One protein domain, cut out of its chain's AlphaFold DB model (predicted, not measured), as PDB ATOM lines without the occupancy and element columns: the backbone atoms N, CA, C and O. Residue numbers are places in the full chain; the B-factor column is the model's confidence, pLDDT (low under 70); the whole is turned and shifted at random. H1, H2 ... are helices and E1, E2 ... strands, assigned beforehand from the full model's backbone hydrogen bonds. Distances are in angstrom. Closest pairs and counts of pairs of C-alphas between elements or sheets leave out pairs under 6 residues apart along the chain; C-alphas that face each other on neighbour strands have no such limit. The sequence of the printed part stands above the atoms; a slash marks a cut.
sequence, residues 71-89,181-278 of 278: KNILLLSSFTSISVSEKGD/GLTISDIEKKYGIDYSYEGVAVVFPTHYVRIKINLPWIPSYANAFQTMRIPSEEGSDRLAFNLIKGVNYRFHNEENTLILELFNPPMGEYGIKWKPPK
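This is residues 71 to 89 and 181 to 278 of the 278 residues of an uncharacterized protein of Acidianus manzaensis (UniProt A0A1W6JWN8). Two four-stranded sheets face each other as a sandwich: one is nearly flat, the other strongly twisted. In the twisted sheet E4 bends, and the hairpin E4 and E5 with its loop, residues 231 to 237, reaches away from the flat sheet; the small helix H1 sits at one end of the sandwich and only grazes the twisted sheet. The printed part has 117 residues with one named helix and eight named strands, in the order E1 H1 E2 E3 E4 E5 E6 E7 E8, and its class is mostly strand. The flat sheet runs E1 E3 E7 E6 and is mixed; the twisted one runs E2 E8 E4 E5, all antiparallel. The whole is compact, with a radius of gyration of the C-alphas of 15.0 A and spans of 44 by 39 by 23 A.

Find C-alpha 73 at (-102.314, 154.540, -19.200); from there E1, residues 73 to 84, runs 31.5 A and bends by 63 degrees at residue 76. After the cut come H1, residues 184 to 191, 10.3 A long, E2, residues 196 to 202, and E3, residues 208 to 214. E4, residues 221 to 230, covers 25.0 A and bends by 64 degrees at residue 224. E5, residues 238 to 242, E6, residues 248 to 254, and E7, residues 257 to 263, follow. E8, residues 268 to 275, runs 23.2 A to C-alpha 275 at (-127.555, 131.093, -10.883).

Look first at E1 and E3, parallel at 6 degrees, with N 80 and O 210 2.8 A apart. E3 and E7 are antiparallel, with N 211 and O 260 at 2.8 A, and the hairpin E6 and E7 has N 252 and O 259 at 2.8 A. In the other sheet, read N 200 and O 270 at 2.8 A for E2 and E8, N 225 and O 271 at 2.9 A for E8 and E4, and N 228 and O 240 at 2.9 A for the hairpin E4 and E5. The strands of the two sheets stand at 28 degrees; the closest C-alphas of E4 and E6 are those of Ala 224 and Phe 251, 6.6 A. E5 and E7 are apart. H1 is only just on the twisted sheet, with 5 pairs of C-alphas within 10 A, and every O i to N i+4 pair in it is within hydrogen-bond range.

The C-alphas of Asn 72 and Lys 278, the two farthest apart, are 46.4 A from each other. Residues 90 to 180 are not printed; C-alphas 89 and 181 are 9.3 A apart across that cut. Of the links that are printed whole, none is long. The mean pLDDT of the printed part is 88.0; look for values under 70 at residue 71 and residues 229 to 239.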
ATOM      1  N   LYS A  71    -106.050 159.046 -16.790       68.62
ATOM      2  CA  LYS A  71    -105.981 158.492 -18.153       68.62
ATOM      3  C   LYS A  71    -104.556 158.388 -18.701       68.62
ATOM      4  O   LYS A  71    -104.380 158.255 -19.903       68.62
ATOM      5  N   ASN A  72    -103.539 158.359 -17.843       86.50
ATOM      6  CA  ASN A  72    -102.132 158.294 -18.269       86.50
ATOM      7  C   ASN A  72    -101.686 156.908 -18.775       86.50
ATOM      8  O   ASN A  72    -100.532 156.722 -19.166       86.50
ATOM      9  N   ILE A  73    -102.577 155.914 -18.764       90.56
ATOM     10  CA  ILE A  73    -102.314 154.540 -19.200       90.56
ATOM     11  C   ILE A  73    -103.441 154.086 -20.123       90.56
ATOM     12  O   ILE A  73    -104.612 154.226 -19.790       90.56
ATOM     13  N   LEU A  74    -103.083 153.455 -21.237       93.25
ATOM     14  CA  LEU A  74    -103.996 152.696 -22.087       93.25
ATOM     15  C   LEU A  74    -103.907 151.208 -21.734       93.25
ATOM     16  O   LEU A  74    -102.845 150.581 -21.834       93.25
ATOM     17  N   LEU A  75    -105.042 150.618 -21.360       93.81
ATOM     18  CA  LEU A  75    -105.192 149.177 -21.202       93.81
ATOM     19  C   LEU A  75    -105.524 148.552 -22.559       93.81
ATOM     20  O   LEU A  75    -106.661 148.558 -23.023       93.81
ATOM     21  N   LEU A  76    -104.510 147.979 -23.194       94.44
ATOM     22  CA  LEU A  76    -104.660 147.311 -24.479       94.44
ATOM     23  C   LEU A  76    -105.520 146.053 -24.375       94.44
ATOM     24  O   LEU A  76    -106.399 145.820 -25.198       94.44
ATOM     25  N   SER A  77    -105.251 145.221 -23.370       94.88
ATOM     26  CA  SER A  77    -106.079 144.048 -23.117       94.88
ATOM     27  C   SER A  77    -106.058 143.620 -21.655       94.88
ATOM     28  O   SER A  77    -105.025 143.673 -20.982       94.88
ATOM     29  N   SER A  78    -107.205 143.141 -21.175       95.19
ATOM     30  CA  SER A  78    -107.331 142.441 -19.897       95.19
ATOM     31  C   SER A  78    -108.058 141.119 -20.085       95.19
ATOM     32  O   SER A  78    -109.215 141.090 -20.497       95.19
ATOM     33  N   PHE A  79    -107.383 140.021 -19.755       96.38
ATOM     34  CA  PHE A  79    -107.943 138.675 -19.802       96.38
ATOM     35  C   PHE A  79    -108.087 138.138 -18.389       96.38
ATOM     36  O   PHE A  79    -107.087 137.823 -17.739       96.38
ATOM     37  N   THR A  80    -109.326 138.001 -17.948       96.06
ATOM     38  CA  THR A  80    -109.691 137.469 -16.643       96.06
ATOM     39  C   THR A  80    -110.307 136.089 -16.816       96.06
ATOM     40  O   THR A  80    -111.267 135.910 -17.558       96.06
ATOM     41  N   SER A  81    -109.731 135.100 -16.141       96.69
ATOM     42  CA  SER A  81    -110.214 133.725 -16.105       96.69
ATOM     43  C   SER A  81    -110.573 133.365 -14.673       96.69
ATOM     44  O   SER A  81    -109.730 133.469 -13.780       96.69
ATOM     45  N   ILE A  82    -111.799 132.898 -14.486       95.88
ATOM     46  CA  ILE A  82    -112.333 132.379 -13.235       95.88
ATOM     47  C   ILE A  82    -112.654 130.902 -13.423       95.88
ATOM     48  O   ILE A  82    -113.121 130.486 -14.481       95.88
ATOM     49  N   SER A  83    -112.340 130.086 -12.426       95.94
ATOM     50  CA  SER A  83    -112.753 128.683 -12.364       95.94
ATOM     51  C   SER A  83    -113.366 128.414 -11.004       95.94
ATOM     52  O   SER A  83    -112.789 128.815  -9.989       95.94
ATOM     53  N   VAL A  84    -114.526 127.768 -11.016       94.94
ATOM     54  CA  VAL A  84    -115.298 127.421  -9.826       94.94
ATOM     55  C   VAL A  84    -115.201 125.914  -9.606       94.94
ATOM     56  O   VAL A  84    -115.395 125.146 -10.547       94.94
ATOM     57  N   SER A  85    -114.847 125.485  -8.395       94.50
ATOM     58  CA  SER A  85    -114.849 124.062  -8.031       94.50
ATOM     59  C   SER A  85    -116.252 123.598  -7.638       94.50
ATOM     60  O   SER A  85    -117.106 124.410  -7.283       94.50
ATOM     61  N   GLU A  86    -116.480 122.283  -7.615       92.50
ATOM     62  CA  GLU A  86    -117.721 121.682  -7.094       92.50
ATOM     63  C   GLU A  86    -118.008 122.049  -5.630       92.50
ATOM     64  O   GLU A  86    -119.147 121.971  -5.193       92.50
ATOM     65  N   LYS A  87    -116.987 122.483  -4.878       91.25
ATOM     66  CA  LYS A  87    -117.106 122.945  -3.486       91.25
ATOM     67  C   LYS A  87    -117.306 124.461  -3.368       91.25
ATOM     68  O   LYS A  87    -117.345 124.994  -2.265       91.25
ATOM     69  N   GLY A  88    -117.392 125.173  -4.492       89.31
ATOM     70  CA  GLY A  88    -117.538 126.628  -4.524       89.31
ATOM     71  C   GLY A  88    -116.219 127.388  -4.366       89.31
ATOM     72  O   GLY A  88    -116.234 128.603  -4.171       89.31
ATOM     73  N   ASP A  89    -115.064 126.723  -4.470       91.56
ATOM     74  CA  ASP A  89    -113.772 127.414  -4.457       91.56
ATOM     75  C   ASP A  89    -113.582 128.208  -5.748       91.56
ATOM     76  O   ASP A  89    -113.924 127.754  -6.839       91.56
ATOM     77  N   GLY A 181    -121.614 130.351  -3.541       86.31
ATOM     78  CA  GLY A 181    -122.707 129.499  -3.069       86.31
ATOM     79  C   GLY A 181    -123.068 128.471  -4.143       86.31
ATOM     80  O   GLY A 181    -123.045 128.790  -5.333       86.31
ATOM     81  N   LEU A 182    -123.365 127.238  -3.728       86.44
ATOM     82  CA  LEU A 182    -123.701 126.138  -4.643       86.44
ATOM     83  C   LEU A 182    -125.208 126.018  -4.886       86.44
ATOM     84  O   LEU A 182    -125.615 125.446  -5.892       86.44
ATOM     85  N   THR A 183    -126.021 126.591  -3.999       90.44
ATOM     86  CA  THR A 183    -127.481 126.664  -4.106       90.44
ATOM     87  C   THR A 183    -127.952 128.112  -3.991       90.44
ATOM     88  O   THR A 183    -127.223 128.966  -3.485       90.44
ATOM     89  N   ILE A 184    -129.178 128.408  -4.433       91.56
ATOM     90  CA  ILE A 184    -129.770 129.749  -4.261       91.56
ATOM     91  C   ILE A 184    -129.830 130.119  -2.770       91.56
ATOM     92  O   ILE A 184    -129.414 131.214  -2.406       91.56
ATOM     93  N   SER A 185    -130.233 129.181  -1.905       91.38
ATOM     94  CA  SER A 185    -130.282 129.400  -0.453       91.38
ATOM     95  C   SER A 185    -128.909 129.745   0.140       91.38
ATOM     96  O   SER A 185    -128.809 130.647   0.973       91.38
ATOM     97  N   ASP A 186    -127.834 129.089  -0.315       88.25
ATOM     98  CA  ASP A 186    -126.475 129.414   0.138       88.25
ATOM     99  C   ASP A 186    -126.038 130.811  -0.308       88.25
ATOM    100  O   ASP A 186    -125.373 131.519   0.448       88.25
ATOM    101  N   ILE A 187    -126.389 131.209  -1.535       89.19
ATOM    102  CA  ILE A 187    -126.069 132.541  -2.064       89.19
ATOM    103  C   ILE A 187    -126.822 133.609  -1.262       89.19
ATOM    104  O   ILE A 187    -126.196 134.569  -0.816       89.19
ATOM    105  N   GLU A 188    -128.117 133.419  -1.001       88.25
ATOM    106  CA  GLU A 188    -128.926 134.346  -0.202       88.25
ATOM    107  C   GLU A 188    -128.372 134.485   1.218       88.25
ATOM    108  O   GLU A 188    -128.192 135.598   1.708       88.25
ATOM    109  N   LYS A 189    -127.998 133.369   1.853       85.81
ATOM    110  CA  LYS A 189    -127.379 133.373   3.183       85.81
ATOM    111  C   LYS A 189    -126.030 134.099   3.208       85.81
ATOM    112  O   LYS A 189    -125.710 134.750   4.200       85.81
ATOM    113  N   LYS A 190    -125.211 133.953   2.160       82.25
ATOM    114  CA  LYS A 190    -123.869 134.560   2.079       82.25
ATOM    115  C   LYS A 190    -123.901 136.036   1.694       82.25
ATOM    116  O   LYS A 190    -123.097 136.810   2.207       82.25
ATOM    117  N   TYR A 191    -124.778 136.407   0.766       81.00
ATOM    118  CA  TYR A 191    -124.697 137.675   0.041       81.00
ATOM    119  C   TYR A 191    -125.996 138.486   0.038       81.00
ATOM    120  O   TYR A 191    -125.984 139.617  -0.440       81.00
ATOM    121  N   GLY A 192    -127.109 137.936   0.535       83.38
ATOM    122  CA  GLY A 192    -128.416 138.599   0.510       83.38
ATOM    123  C   GLY A 192    -129.001 138.774  -0.897       83.38
ATOM    124  O   GLY A 192    -129.828 139.656  -1.108       83.38
ATOM    125  N   ILE A 193    -128.545 137.976  -1.867       87.88
ATOM    126  CA  ILE A 193    -128.976 137.998  -3.275       87.88
ATOM    127  C   ILE A 193    -129.194 136.569  -3.782       87.88
ATOM    128  O   ILE A 193    -128.670 135.622  -3.206       87.88
ATOM    129  N   ASP A 194    -129.917 136.409  -4.889       90.62
ATOM    130  CA  ASP A 194    -130.288 135.107  -5.464       90.62
ATOM    131  C   ASP A 194    -129.424 134.699  -6.678       90.62
ATOM    132  O   ASP A 194    -129.781 133.801  -7.448       90.62
ATOM    133  N   TYR A 195    -128.285 135.369  -6.881       91.94
ATOM    134  CA  TYR A 195    -127.314 135.083  -7.939       91.94
ATOM    135  C   TYR A 195    -125.872 135.261  -7.458       91.94
ATOM    136  O   TYR A 195    -125.571 136.066  -6.584       91.94
ATOM    137  N   SER A 196    -124.954 134.534  -8.087       92.56
ATOM    138  CA  SER A 196    -123.521 134.813  -8.007       92.56
ATOM    139  C   SER A 196    -123.120 135.783  -9.112       92.56
ATOM    140  O   SER A 196    -123.771 135.849 -10.157       92.56
ATOM    141  N   TYR A 197    -122.049 136.542  -8.906       92.44
ATOM    142  CA  TYR A 197    -121.505 137.405  -9.944       92.44
ATOM    143  C   TYR A 197    -119.991 137.531  -9.844       92.44
ATOM    144  O   TYR A 197    -119.388 137.299  -8.800       92.44
ATOM    145  N   GLU A 198    -119.382 137.921 -10.958       91.81
ATOM    146  CA  GLU A 198    -117.960 138.209 -11.040       91.81
ATOM    147  C   GLU A 198    -117.702 139.227 -12.147       91.81
ATOM    148  O   GLU A 198    -118.365 139.208 -13.188       91.81
ATOM    149  N   GLY A 199    -116.735 140.117 -11.935       91.62
ATOM    150  CA  GLY A 199    -116.521 141.238 -12.836       91.62
ATOM    151  C   GLY A 199    -115.131 141.845 -12.768       91.62
ATOM    152  O   GLY A 199    -114.246 141.395 -12.038       91.62
ATOM    153  N   VAL A 200    -114.937 142.887 -13.567       90.25
ATOM    154  CA  VAL A 200    -113.726 143.703 -13.581       90.25
ATOM    155  C   VAL A 200    -114.094 145.180 -13.651       90.25
ATOM    156  O   VAL A 200    -115.007 145.575 -14.377       90.25
ATOM    157  N   ALA A 201    -113.342 145.996 -12.917       89.81
ATOM    158  CA  ALA A 201    -113.402 147.443 -13.032       89.81
ATOM    159  C   ALA A 201    -112.494 147.919 -14.177       89.81
ATOM    160  O   ALA A 201    -111.298 147.606 -14.225       89.81
ATOM    161  N   VAL A 202    -113.073 148.692 -15.089       89.88
ATOM    162  CA  VAL A 202    -112.409 149.432 -16.158       89.88
ATOM    163  C   VAL A 202    -112.155 150.843 -15.635       89.88
ATOM    164  O   VAL A 202    -113.065 151.662 -15.575       89.88
ATOM    165  N   VAL A 203    -110.918 151.107 -15.212       87.06
ATOM    166  CA  VAL A 203    -110.497 152.392 -14.607       87.06
ATOM    167  C   VAL A 203    -109.567 153.209 -15.509       87.06
ATOM    168  O   VAL A 203    -109.197 154.324 -15.175       87.06
ATOM    169  N   PHE A 204    -109.188 152.650 -16.657       89.69
ATOM    170  CA  PHE A 204    -108.336 153.277 -17.665       89.69
ATOM    171  C   PHE A 204    -109.053 153.247 -19.019       89.69
ATOM    172  O   PHE A 204    -109.878 152.347 -19.229       89.69
ATOM    173  N   PRO A 205    -108.723 154.148 -19.966       91.50
ATOM    174  CA  PRO A 205    -109.055 153.940 -21.373       91.50
ATOM    175  C   PRO A 205    -108.640 152.525 -21.783       91.50
ATOM    176  O   PRO A 205    -107.495 152.117 -21.571       91.50
ATOM    177  N   THR A 206    -109.594 151.735 -22.273       93.12
ATOM    178  CA  THR A 206    -109.411 150.293 -22.449       93.12
ATOM    179  C   THR A 206    -109.887 149.871 -23.816       93.12
ATOM    180  O   THR A 206    -111.029 150.127 -24.165       93.12
ATOM    181  N   HIS A 207    -109.033 149.177 -24.561       93.62
ATOM    182  CA  HIS A 207    -109.395 148.668 -25.877       93.62
ATOM    183  C   HIS A 207    -110.192 147.363 -25.795       93.62
ATOM    184  O   HIS A 207    -111.174 147.174 -26.510       93.62
ATOM    185  N   TYR A 208    -109.789 146.442 -24.918       95.06
ATOM    186  CA  TYR A 208    -110.413 145.124 -24.872       95.06
ATOM    187  C   TYR A 208    -110.381 144.481 -23.486       95.06
ATOM    188  O   TYR A 208    -109.355 144.459 -22.797       95.06
ATOM    189  N   VAL A 209    -111.507 143.882 -23.106       95.81
ATOM    190  CA  VAL A 209    -111.647 143.085 -21.886       95.81
ATOM    191  C   VAL A 209    -112.302 141.760 -22.228       95.81
ATOM    192  O   VAL A 209    -113.300 141.718 -22.940       95.81
ATOM    193  N   ARG A 210    -111.775 140.676 -21.659       97.06
ATOM    194  CA  ARG A 210    -112.414 139.365 -21.682       97.06
ATOM    195  C   ARG A 210    -112.514 138.796 -20.282       97.06
ATOM    196  O   ARG A 210    -111.494 138.625 -19.615       97.06
ATOM    197  N   ILE A 211    -113.724 138.426 -19.888       97.31
ATOM    198  CA  ILE A 211    -114.011 137.657 -18.680       97.31
ATOM    199  C   ILE A 211    -114.448 136.266 -19.129       97.31
ATOM    200  O   ILE A 211    -115.372 136.135 -19.925       97.31
ATOM    201  N   LYS A 212    -113.770 135.229 -18.643       97.75
ATOM    202  CA  LYS A 212    -114.136 133.826 -18.849       97.75
ATOM    203  C   LYS A 212    -114.380 133.176 -17.495       97.75
ATOM    204  O   LYS A 212    -113.487 133.209 -16.653       97.75
ATOM    205  N   ILE A 213    -115.529 132.544 -17.316       97.62
ATOM    206  CA  ILE A 213    -115.887 131.787 -16.115       97.62
ATOM    207  C   ILE A 213    -116.113 130.338 -16.534       97.62
ATOM    208  O   ILE A 213    -116.923 130.086 -17.418       97.62
ATOM    209  N   ASN A 214    -115.389 129.404 -15.917       97.38
ATOM    210  CA  ASN A 214    -115.667 127.973 -16.037       97.38
ATOM    211  C   ASN A 214    -116.357 127.517 -14.747       97.38
ATOM    212  O   ASN A 214    -115.777 127.632 -13.661       97.38
ATOM    213  N   LEU A 215    -117.584 127.031 -14.876       96.25
ATOM    214  CA  LEU A 215    -118.398 126.483 -13.800       96.25
ATOM    215  C   LEU A 215    -118.287 124.947 -13.803       96.25
ATOM    216  O   LEU A 215    -118.014 124.356 -14.847       96.25
ATOM    217  N   PRO A 216    -118.492 124.269 -12.664       94.88
ATOM    218  CA  PRO A 216    -118.525 122.806 -12.627       94.88
ATOM    219  C   PRO A 216    -119.871 122.243 -13.122       94.88
ATOM    220  O   PRO A 216    -120.011 121.039 -13.293       94.88
ATOM    221  N   TRP A 217    -120.859 123.109 -13.365       94.12
ATOM    222  CA  TRP A 217    -122.214 122.778 -13.800       94.12
ATOM    223  C   TRP A 217    -122.727 123.796 -14.822       94.12
ATOM    224  O   TRP A 217    -122.166 124.882 -14.976       94.12
ATOM    225  N   ILE A 218    -123.818 123.448 -15.505       95.19
ATOM    226  CA  ILE A 218    -124.519 124.339 -16.434       95.19
ATOM    227  C   ILE A 218    -125.423 125.283 -15.620       95.19
ATOM    228  O   ILE A 218    -126.271 124.799 -14.864       95.19
ATOM    229  N   PRO A 219    -125.252 126.615 -15.714       94.88
ATOM    230  CA  PRO A 219    -126.085 127.559 -14.982       94.88
ATOM    231  C   PRO A 219    -127.529 127.521 -15.476       94.88
ATOM    232  O   PRO A 219    -127.785 127.517 -16.677       94.88
ATOM    233  N   SER A 220    -128.485 127.594 -14.546       94.50
ATOM    234  CA  SER A 220    -129.908 127.746 -14.896       94.50
ATOM    235  C   SER A 220    -130.214 129.116 -15.513       94.50
ATOM    236  O   SER A 220    -131.192 129.285 -16.239       94.50
ATOM    237  N   TYR A 221    -129.366 130.103 -15.221       94.69
ATOM    238  CA  TYR A 221    -129.432 131.458 -15.745       94.69
ATOM    239  C   TYR A 221    -128.037 132.076 -15.760       94.69
ATOM    240  O   TYR A 221    -127.297 131.946 -14.784       94.69
ATOM    241  N   ALA A 222    -127.711 132.813 -16.820       95.31
ATOM    242  CA  ALA A 222    -126.528 133.661 -16.877       95.31
ATOM    243  C   ALA A 222    -126.785 134.895 -17.747       95.31
ATOM    244  O   ALA A 222    -127.439 134.800 -18.786       95.31
ATOM    245  N   ASN A 223    -126.265 136.051 -17.335       95.50
ATOM    246  CA  ASN A 223    -126.338 137.277 -18.124       95.50
ATOM    247  C   ASN A 223    -125.149 138.204 -17.841       95.50
ATOM    248  O   ASN A 223    -124.611 138.228 -16.731       95.50
ATOM    249  N   ALA A 224    -124.773 138.998 -18.838       95.69
ATOM    250  CA  ALA A 224    -123.805 140.074 -18.692       95.69
ATOM    251  C   ALA A 224    -124.457 141.317 -18.063       95.69
ATOM    252  O   ALA A 224    -125.646 141.584 -18.259       95.69
ATOM    253  N   PHE A 225    -123.679 142.090 -17.311       94.38
ATOM    254  CA  PHE A 225    -124.145 143.326 -16.690       94.38
ATOM    255  C   PHE A 225    -123.064 144.405 -16.660       94.38
ATOM    256  O   PHE A 225    -121.866 144.128 -16.754       94.38
ATOM    257  N   GLN A 226    -123.521 145.634 -16.451       93.38
ATOM    258  CA  GLN A 226    -122.724 146.776 -16.029       93.38
ATOM    259  C   GLN A 226    -123.262 147.263 -14.680       93.38
ATOM    260  O   GLN A 226    -124.483 147.367 -14.519       93.38
ATOM    261  N   THR A 227    -122.386 147.533 -13.708       85.31
ATOM    262  CA  THR A 227    -122.830 148.163 -12.456       85.31
ATOM    263  C   THR A 227    -122.897 149.672 -12.631       85.31
ATOM    264  O   THR A 227    -122.093 150.289 -13.336       85.31
ATOM    265  N   MET A 228    -123.884 150.271 -11.982       75.88
ATOM    266  CA  MET A 228    -123.975 151.705 -11.786       75.88
ATOM    267  C   MET A 228    -124.058 151.941 -10.285       75.88
ATOM    268  O   MET A 228    -124.906 151.348  -9.613       75.88
ATOM    269  N   ARG A 229    -123.167 152.782  -9.754       66.00
ATOM    270  CA  ARG A 229    -123.317 153.271  -8.383       66.00
ATOM    271  C   ARG A 229    -124.485 154.240  -8.369       66.00
ATOM    272  O   ARG A 229    -124.443 155.256  -9.057       66.00
ATOM    273  N   ILE A 230    -125.523 153.891  -7.623       59.56
ATOM    274  CA  ILE A 230    -126.619 154.798  -7.316       59.56
ATOM    275  C   ILE A 230    -126.270 155.428  -5.969       59.56
ATOM    276  O   ILE A 230    -126.235 154.695  -4.972       59.56
ATOM    277  N   PRO A 231    -125.999 156.746  -5.925       52.91
ATOM    278  CA  PRO A 231    -125.826 157.447  -4.664       52.91
ATOM    279  C   PRO A 231    -127.088 157.233  -3.830       52.91
ATOM    280  O   PRO A 231    -128.193 157.476  -4.320       52.91
ATOM    281  N   SER A 232    -126.944 156.742  -2.601       56.00
ATOM    282  CA  SER A 232    -128.055 156.734  -1.650       56.00
ATOM    283  C   SER A 232    -127.907 157.904  -0.688       56.00
ATOM    284  O   SER A 232    -126.798 158.258  -0.288       56.00
ATOM    285  N   GLU A 233    -129.037 158.489  -0.296       54.72
ATOM    286  CA  GLU A 233    -129.083 159.552   0.716       54.72
ATOM    287  C   GLU A 233    -128.548 159.074   2.082       54.72
ATOM    288  O   GLU A 233    -128.113 159.880   2.897       54.72
ATOM    289  N   GLU A 234    -128.491 157.755   2.304       54.72
ATOM    290  CA  GLU A 234    -127.999 157.109   3.528       54.72
ATOM    291  C   GLU A 234    -126.494 156.760   3.484       54.72
ATOM    292  O   GLU A 234    -125.978 156.100   4.387       54.72
ATOM    293  N   GLY A 235    -125.761 157.174   2.444       41.44
ATOM    294  CA  GLY A 235    -124.298 157.045   2.379       41.44
ATOM    295  C   GLY A 235    -123.763 155.640   2.065       41.44
ATOM    296  O   GLY A 235    -122.548 155.437   2.070       41.44
ATOM    297  N   SER A 236    -124.633 154.673   1.753       51.31
ATOM    298  CA  SER A 236    -124.229 153.383   1.174       51.31
ATOM    299  C   SER A 236    -124.636 153.324  -0.297       51.31
ATOM    300  O   SER A 236    -125.811 153.143  -0.623       51.31
ATOM    301  N   ASP A 237    -123.680 153.524  -1.206       51.25
ATOM    302  CA  ASP A 237    -123.940 153.423  -2.646       51.25
ATOM    303  C   ASP A 237    -124.587 152.063  -2.953       51.25
ATOM    304  O   ASP A 237    -123.982 151.007  -2.738       51.25
ATOM    305  N   ARG A 238    -125.823 152.068  -3.466       59.78
ATOM    306  CA  ARG A 238    -126.466 150.836  -3.934       59.78
ATOM    307  C   ARG A 238    -125.913 150.514  -5.318       59.78
ATOM    308  O   ARG A 238    -125.937 151.355  -6.217       59.78
ATOM    309  N   LEU A 239    -125.423 149.290  -5.509       67.62
ATOM    310  CA  LEU A 239    -125.017 148.810  -6.830       67.62
ATOM    311  C   LEU A 239    -126.256 148.363  -7.608       67.62
ATOM    312  O   LEU A 239    -126.880 147.358  -7.272       67.62
ATOM    313  N   ALA A 240    -126.600 149.093  -8.667       76.00
ATOM    314  CA  ALA A 240    -127.591 148.636  -9.632       76.00
ATOM    315  C   ALA A 240    -126.920 147.847 -10.755       76.00
ATOM    316  O   ALA A 240    -125.985 148.326 -11.396       76.00
ATOM    317  N   PHE A 241    -127.427 146.642 -11.008       80.94
ATOM    318  CA  PHE A 241    -126.964 145.765 -12.081       80.94
ATOM    319  C   PHE A 241    -127.827 145.971 -13.324       80.94
ATOM    320  O   PHE A 241    -128.926 145.425 -13.423       80.94
ATOM    321  N   ASN A 242    -127.315 146.737 -14.283       85.06
ATOM    322  CA  ASN A 242    -128.011 147.066 -15.520       85.06
ATOM    323  C   ASN A 242    -127.544 146.184 -16.684       85.06
ATOM    324  O   ASN A 242    -126.427 145.662 -16.685       85.06
ATOM    325  N   LEU A 243    -128.393 146.046 -17.706       86.12
ATOM    326  CA  LEU A 243    -127.955 145.528 -19.003       86.12
ATOM    327  C   LEU A 243    -126.880 146.451 -19.581       86.12
ATOM    328  O   LEU A 243    -126.990 147.674 -19.479       86.12
ATOM    329  N   ILE A 244    -125.872 145.864 -20.221       88.25
ATOM    330  CA  ILE A 244    -124.819 146.619 -20.901       88.25
ATOM    331  C   ILE A 244    -125.450 147.376 -22.077       88.25
ATOM    332  O   ILE A 244    -126.043 146.766 -22.968       88.25
ATOM    333  N   LYS A 245    -125.332 148.708 -22.077       82.81
ATOM    334  CA  LYS A 245    -125.862 149.598 -23.120       82.81
ATOM    335  C   LYS A 245    -124.756 150.497 -23.662       82.81
ATOM    336  O   LYS A 245    -123.898 150.936 -22.908       82.81
ATOM    337  N   GLY A 246    -124.794 150.785 -24.964       79.50
ATOM    338  CA  GLY A 246    -123.849 151.713 -25.600       79.50
ATOM    339  C   GLY A 246    -122.405 151.205 -25.691       79.50
ATOM    340  O   GLY A 246    -121.504 151.986 -25.970       79.50
ATOM    341  N   VAL A 247    -122.178 149.907 -25.467       84.81
ATOM    342  CA  VAL A 247    -120.864 149.260 -25.564       84.81
ATOM    343  C   VAL A 247    -120.967 148.108 -26.549       84.81
ATOM    344  O   VAL A 247    -121.928 147.340 -26.502       84.81
ATOM    345  N   ASN A 248    -119.978 147.959 -27.428       89.44
ATOM    346  CA  ASN A 248    -119.879 146.770 -28.263       89.44
ATOM    347  C   ASN A 248    -119.404 145.598 -27.392       89.44
ATOM    348  O   ASN A 248    -118.279 145.611 -26.884       89.44
ATOM    349  N   TYR A 249    -120.265 144.603 -27.197       93.50
ATOM    350  CA  TYR A 249    -119.959 143.436 -26.382       93.50
ATOM    351  C   TYR A 249    -120.444 142.145 -27.029       93.50
ATOM    352  O   TYR A 249    -121.344 142.136 -27.869       93.50
ATOM    353  N   ARG A 250    -119.839 141.037 -26.607       94.31
ATOM    354  CA  ARG A 250    -120.294 139.685 -26.929       94.31
ATOM    355  C   ARG A 250    -120.414 138.894 -25.648       94.31
ATOM    356  O   ARG A 250    -119.476 138.857 -24.855       94.31
ATOM    357  N   PHE A 251    -121.563 138.265 -25.462       94.75
ATOM    358  CA  PHE A 251    -121.788 137.336 -24.371       94.75
ATOM    359  C   PHE A 251    -122.056 135.950 -24.950       94.75
ATOM    360  O   PHE A 251    -122.963 135.781 -25.764       94.75
ATOM    361  N   HIS A 252    -121.251 134.978 -24.536       93.62
ATOM    362  CA  HIS A 252    -121.398 133.577 -24.896       93.62
ATOM    363  C   HIS A 252    -121.696 132.776 -23.633       93.62
ATOM    364  O   HIS A 252    -121.003 132.917 -22.621       93.62
ATOM    365  N   ASN A 253    -122.720 131.937 -23.718       92.12
ATOM    366  CA  ASN A 253    -123.084 130.972 -22.696       92.12
ATOM    367  C   ASN A 253    -123.093 129.591 -23.354       92.12
ATOM    368  O   ASN A 253    -124.049 129.241 -24.043       92.12
ATOM    369  N   GLU A 254    -121.990 128.862 -23.205       91.12
ATOM    370  CA  GLU A 254    -121.776 127.547 -23.810       91.12
ATOM    371  C   GLU A 254    -121.597 126.529 -22.685       91.12
ATOM    372  O   GLU A 254    -120.560 126.512 -22.020       91.12
ATOM    373  N   GLU A 255    -122.617 125.699 -22.456       92.56
ATOM    374  CA  GLU A 255    -122.640 124.682 -21.398       92.56
ATOM    375  C   GLU A 255    -122.299 125.270 -20.015       92.56
ATOM    376  O   GLU A 255    -123.082 126.011 -19.428       92.56
ATOM    377  N   ASN A 256    -121.128 124.936 -19.478       94.50
ATOM    378  CA  ASN A 256    -120.623 125.376 -18.184       94.50
ATOM    379  C   ASN A 256    -119.640 126.558 -18.292       94.50
ATOM    380  O   ASN A 256    -118.981 126.919 -17.315       94.50
ATOM    381  N   THR A 257    -119.494 127.150 -19.478       97.38
ATOM    382  CA  THR A 257    -118.553 128.234 -19.751       97.38
ATOM    383  C   THR A 257    -119.282 129.524 -20.113       97.38
ATOM    384  O   THR A 257    -120.013 129.603 -21.098       97.38
ATOM    385  N   LEU A 258    -119.004 130.582 -19.350       97.81
ATOM    386  CA  LEU A 258    -119.519 131.929 -19.594       97.81
ATOM    387  C   LEU A 258    -118.390 132.835 -20.081       97.81
ATOM    388  O   LEU A 258    -117.322 132.892 -19.463       97.81
ATOM    389  N   ILE A 259    -118.610 133.558 -21.179       97.50
ATOM    390  CA  ILE A 259    -117.618 134.472 -21.753       97.50
ATOM    391  C   ILE A 259    -118.269 135.821 -22.027       97.50
ATOM    392  O   ILE A 259    -119.233 135.902 -22.777       97.50
ATOM    393  N   LEU A 260    -117.694 136.882 -21.467       97.44
ATOM    394  CA  LEU A 260    -118.008 138.263 -21.811       97.44
ATOM    395  C   LEU A 260    -116.782 138.900 -22.462       97.44
ATOM    396  O   LEU A 260    -115.709 138.947 -21.861       97.44
ATOM    397  N   GLU A 261    -116.951 139.392 -23.683       97.25
ATOM    398  CA  GLU A 261    -115.982 140.222 -24.394       97.25
ATOM    399  C   GLU A 261    -116.522 141.648 -24.503       97.25
ATOM    400  O   GLU A 261    -117.663 141.843 -24.917       97.25
ATOM    401  N   LEU A 262    -115.706 142.640 -24.152       95.62
ATOM    402  CA  LEU A 262    -116.024 144.063 -24.266       95.62
ATOM    403  C   LEU A 262    -114.994 144.723 -25.182       95.62
ATOM    404  O   LEU A 262    -113.789 144.538 -24.985       95.62
ATOM    405  N   PHE A 263    -115.468 145.513 -26.143       93.81
ATOM    406  CA  PHE A 263    -114.644 146.245 -27.100       93.81
ATOM    407  C   PHE A 263    -114.799 147.743 -26.862       93.81
ATOM    408  O   PHE A 263    -115.909 148.271 -26.902       93.81
ATOM    409  N   ASN A 264    -113.674 148.405 -26.603       92.31
ATOM    410  CA  ASN A 264    -113.583 149.811 -26.229       92.31
ATOM    411  C   ASN A 264    -114.576 150.212 -25.112       92.31
ATOM    412  O   ASN A 264    -115.297 151.198 -25.275       92.31
ATOM    413  N   PRO A 265    -114.689 149.443 -24.001       92.81
ATOM    414  CA  PRO A 265    -115.655 149.771 -22.961       92.81
ATOM    415  C   PRO A 265    -115.313 151.117 -22.305       92.81
ATOM    416  O   PRO A 265    -114.145 151.353 -21.973       92.81
ATOM    417  N   PRO A 266    -116.313 151.980 -22.043       89.88
ATOM    418  CA  PRO A 266    -116.111 153.132 -21.186       89.88
ATOM    419  C   PRO A 266    -115.740 152.676 -19.773       89.88
ATOM    420  O   PRO A 266    -115.979 151.529 -19.379       89.88
ATOM    421  N   MET A 267    -115.160 153.589 -18.996       87.69
ATOM    422  CA  MET A 267    -114.851 153.324 -17.594       87.69
ATOM    423  C   MET A 267    -116.113 152.922 -16.823       87.69
ATOM    424  O   MET A 267    -117.195 153.458 -17.055       87.69
ATOM    425  N   GLY A 268    -115.972 151.954 -15.926       89.44
ATOM    426  CA  GLY A 268    -117.089 151.353 -15.204       89.44
ATOM    427  C   GLY A 268    -116.800 149.915 -14.794       89.44
ATOM    428  O   GLY A 268    -115.743 149.362 -15.088       89.44
ATOM    429  N   GLU A 269    -117.742 149.293 -14.104       91.69
ATOM    430  CA  GLU A 269    -117.637 147.900 -13.682       91.69
ATOM    431  C   GLU A 269    -118.533 147.028 -14.556       91.69
ATOM    432  O   GLU A 269    -119.714 147.313 -14.751       91.69
ATOM    433  N   TYR A 270    -117.962 145.942 -15.063       94.81
ATOM    434  CA  TYR A 270    -118.649 145.009 -15.948       94.81
ATOM    435  C   TYR A 270    -118.465 143.595 -15.441       94.81
ATOM    436  O   TYR A 270    -117.402 143.252 -14.915       94.81
ATOM    437  N   GLY A 271    -119.465 142.747 -15.640       95.69
ATOM    438  CA  GLY A 271    -119.386 141.381 -15.162       95.69
ATOM    439  C   GLY A 271    -120.425 140.451 -15.748       95.69
ATOM    440  O   GLY A 271    -121.201 140.800 -16.636       95.69
ATOM    441  N   ILE A 272    -120.394 139.230 -15.235       96.19
ATOM    442  CA  ILE A 272    -121.338 138.167 -15.546       96.19
ATOM    443  C   ILE A 272    -121.982 137.751 -14.232       96.19
ATOM    444  O   ILE A 272    -121.279 137.519 -13.246       96.19
ATOM    445  N   LYS A 273    -123.311 137.672 -14.211       94.56
ATOM    446  CA  LYS A 273    -124.075 137.103 -13.098       94.56
ATOM    447  C   LYS A 273    -124.707 135.791 -13.526       94.56
ATOM    448  O   LYS A 273    -125.096 135.653 -14.686       94.56
ATOM    449  N   TRP A 274    -124.815 134.841 -12.607       95.19
ATOM    450  CA  TRP A 274    -125.356 133.517 -12.890       95.19
ATOM    451  C   TRP A 274    -126.031 132.889 -11.670       95.19
ATOM    452  O   TRP A 274    -125.787 133.289 -10.529       95.19
ATOM    453  N   LYS A 275    -126.883 131.890 -11.918       94.62
ATOM    454  CA  LYS A 275    -127.555 131.093 -10.883       94.62
ATOM    455  C   LYS A 275    -127.142 129.620 -10.969       94.62
ATOM    456  O   LYS A 275    -126.968 129.128 -12.091       94.62
ATOM    457  N   PRO A 276    -127.001 128.921  -9.826       91.62
ATOM    458  CA  PRO A 276    -126.808 127.475  -9.804       91.62
ATOM    459  C   PRO A 276    -127.951 126.728 -10.492       91.62
ATOM    460  O   PRO A 276    -129.024 127.309 -10.710       91.62
ATOM    461  N   PRO A 277    -127.726 125.468 -10.906       87.00
ATOM    462  CA  PRO A 277    -128.816 124.603 -11.331       87.00
ATOM    463  C   PRO A 277    -129.883 124.532 -10.227       87.00
ATOM    464  O   PRO A 277    -129.580 124.748  -9.051       87.00
ATOM    465  N   LYS A 278    -131.134 124.311 -10.641       75.50
ATOM    466  CA  LYS A 278    -132.250 124.105  -9.712       75.50
ATOM    467  C   LYS A 278    -132.061 122.825  -8.912       75.50
ATOM    468  O   LYS A 278    -131.581 121.844  -9.520       75.50
TER     469      LYS A 278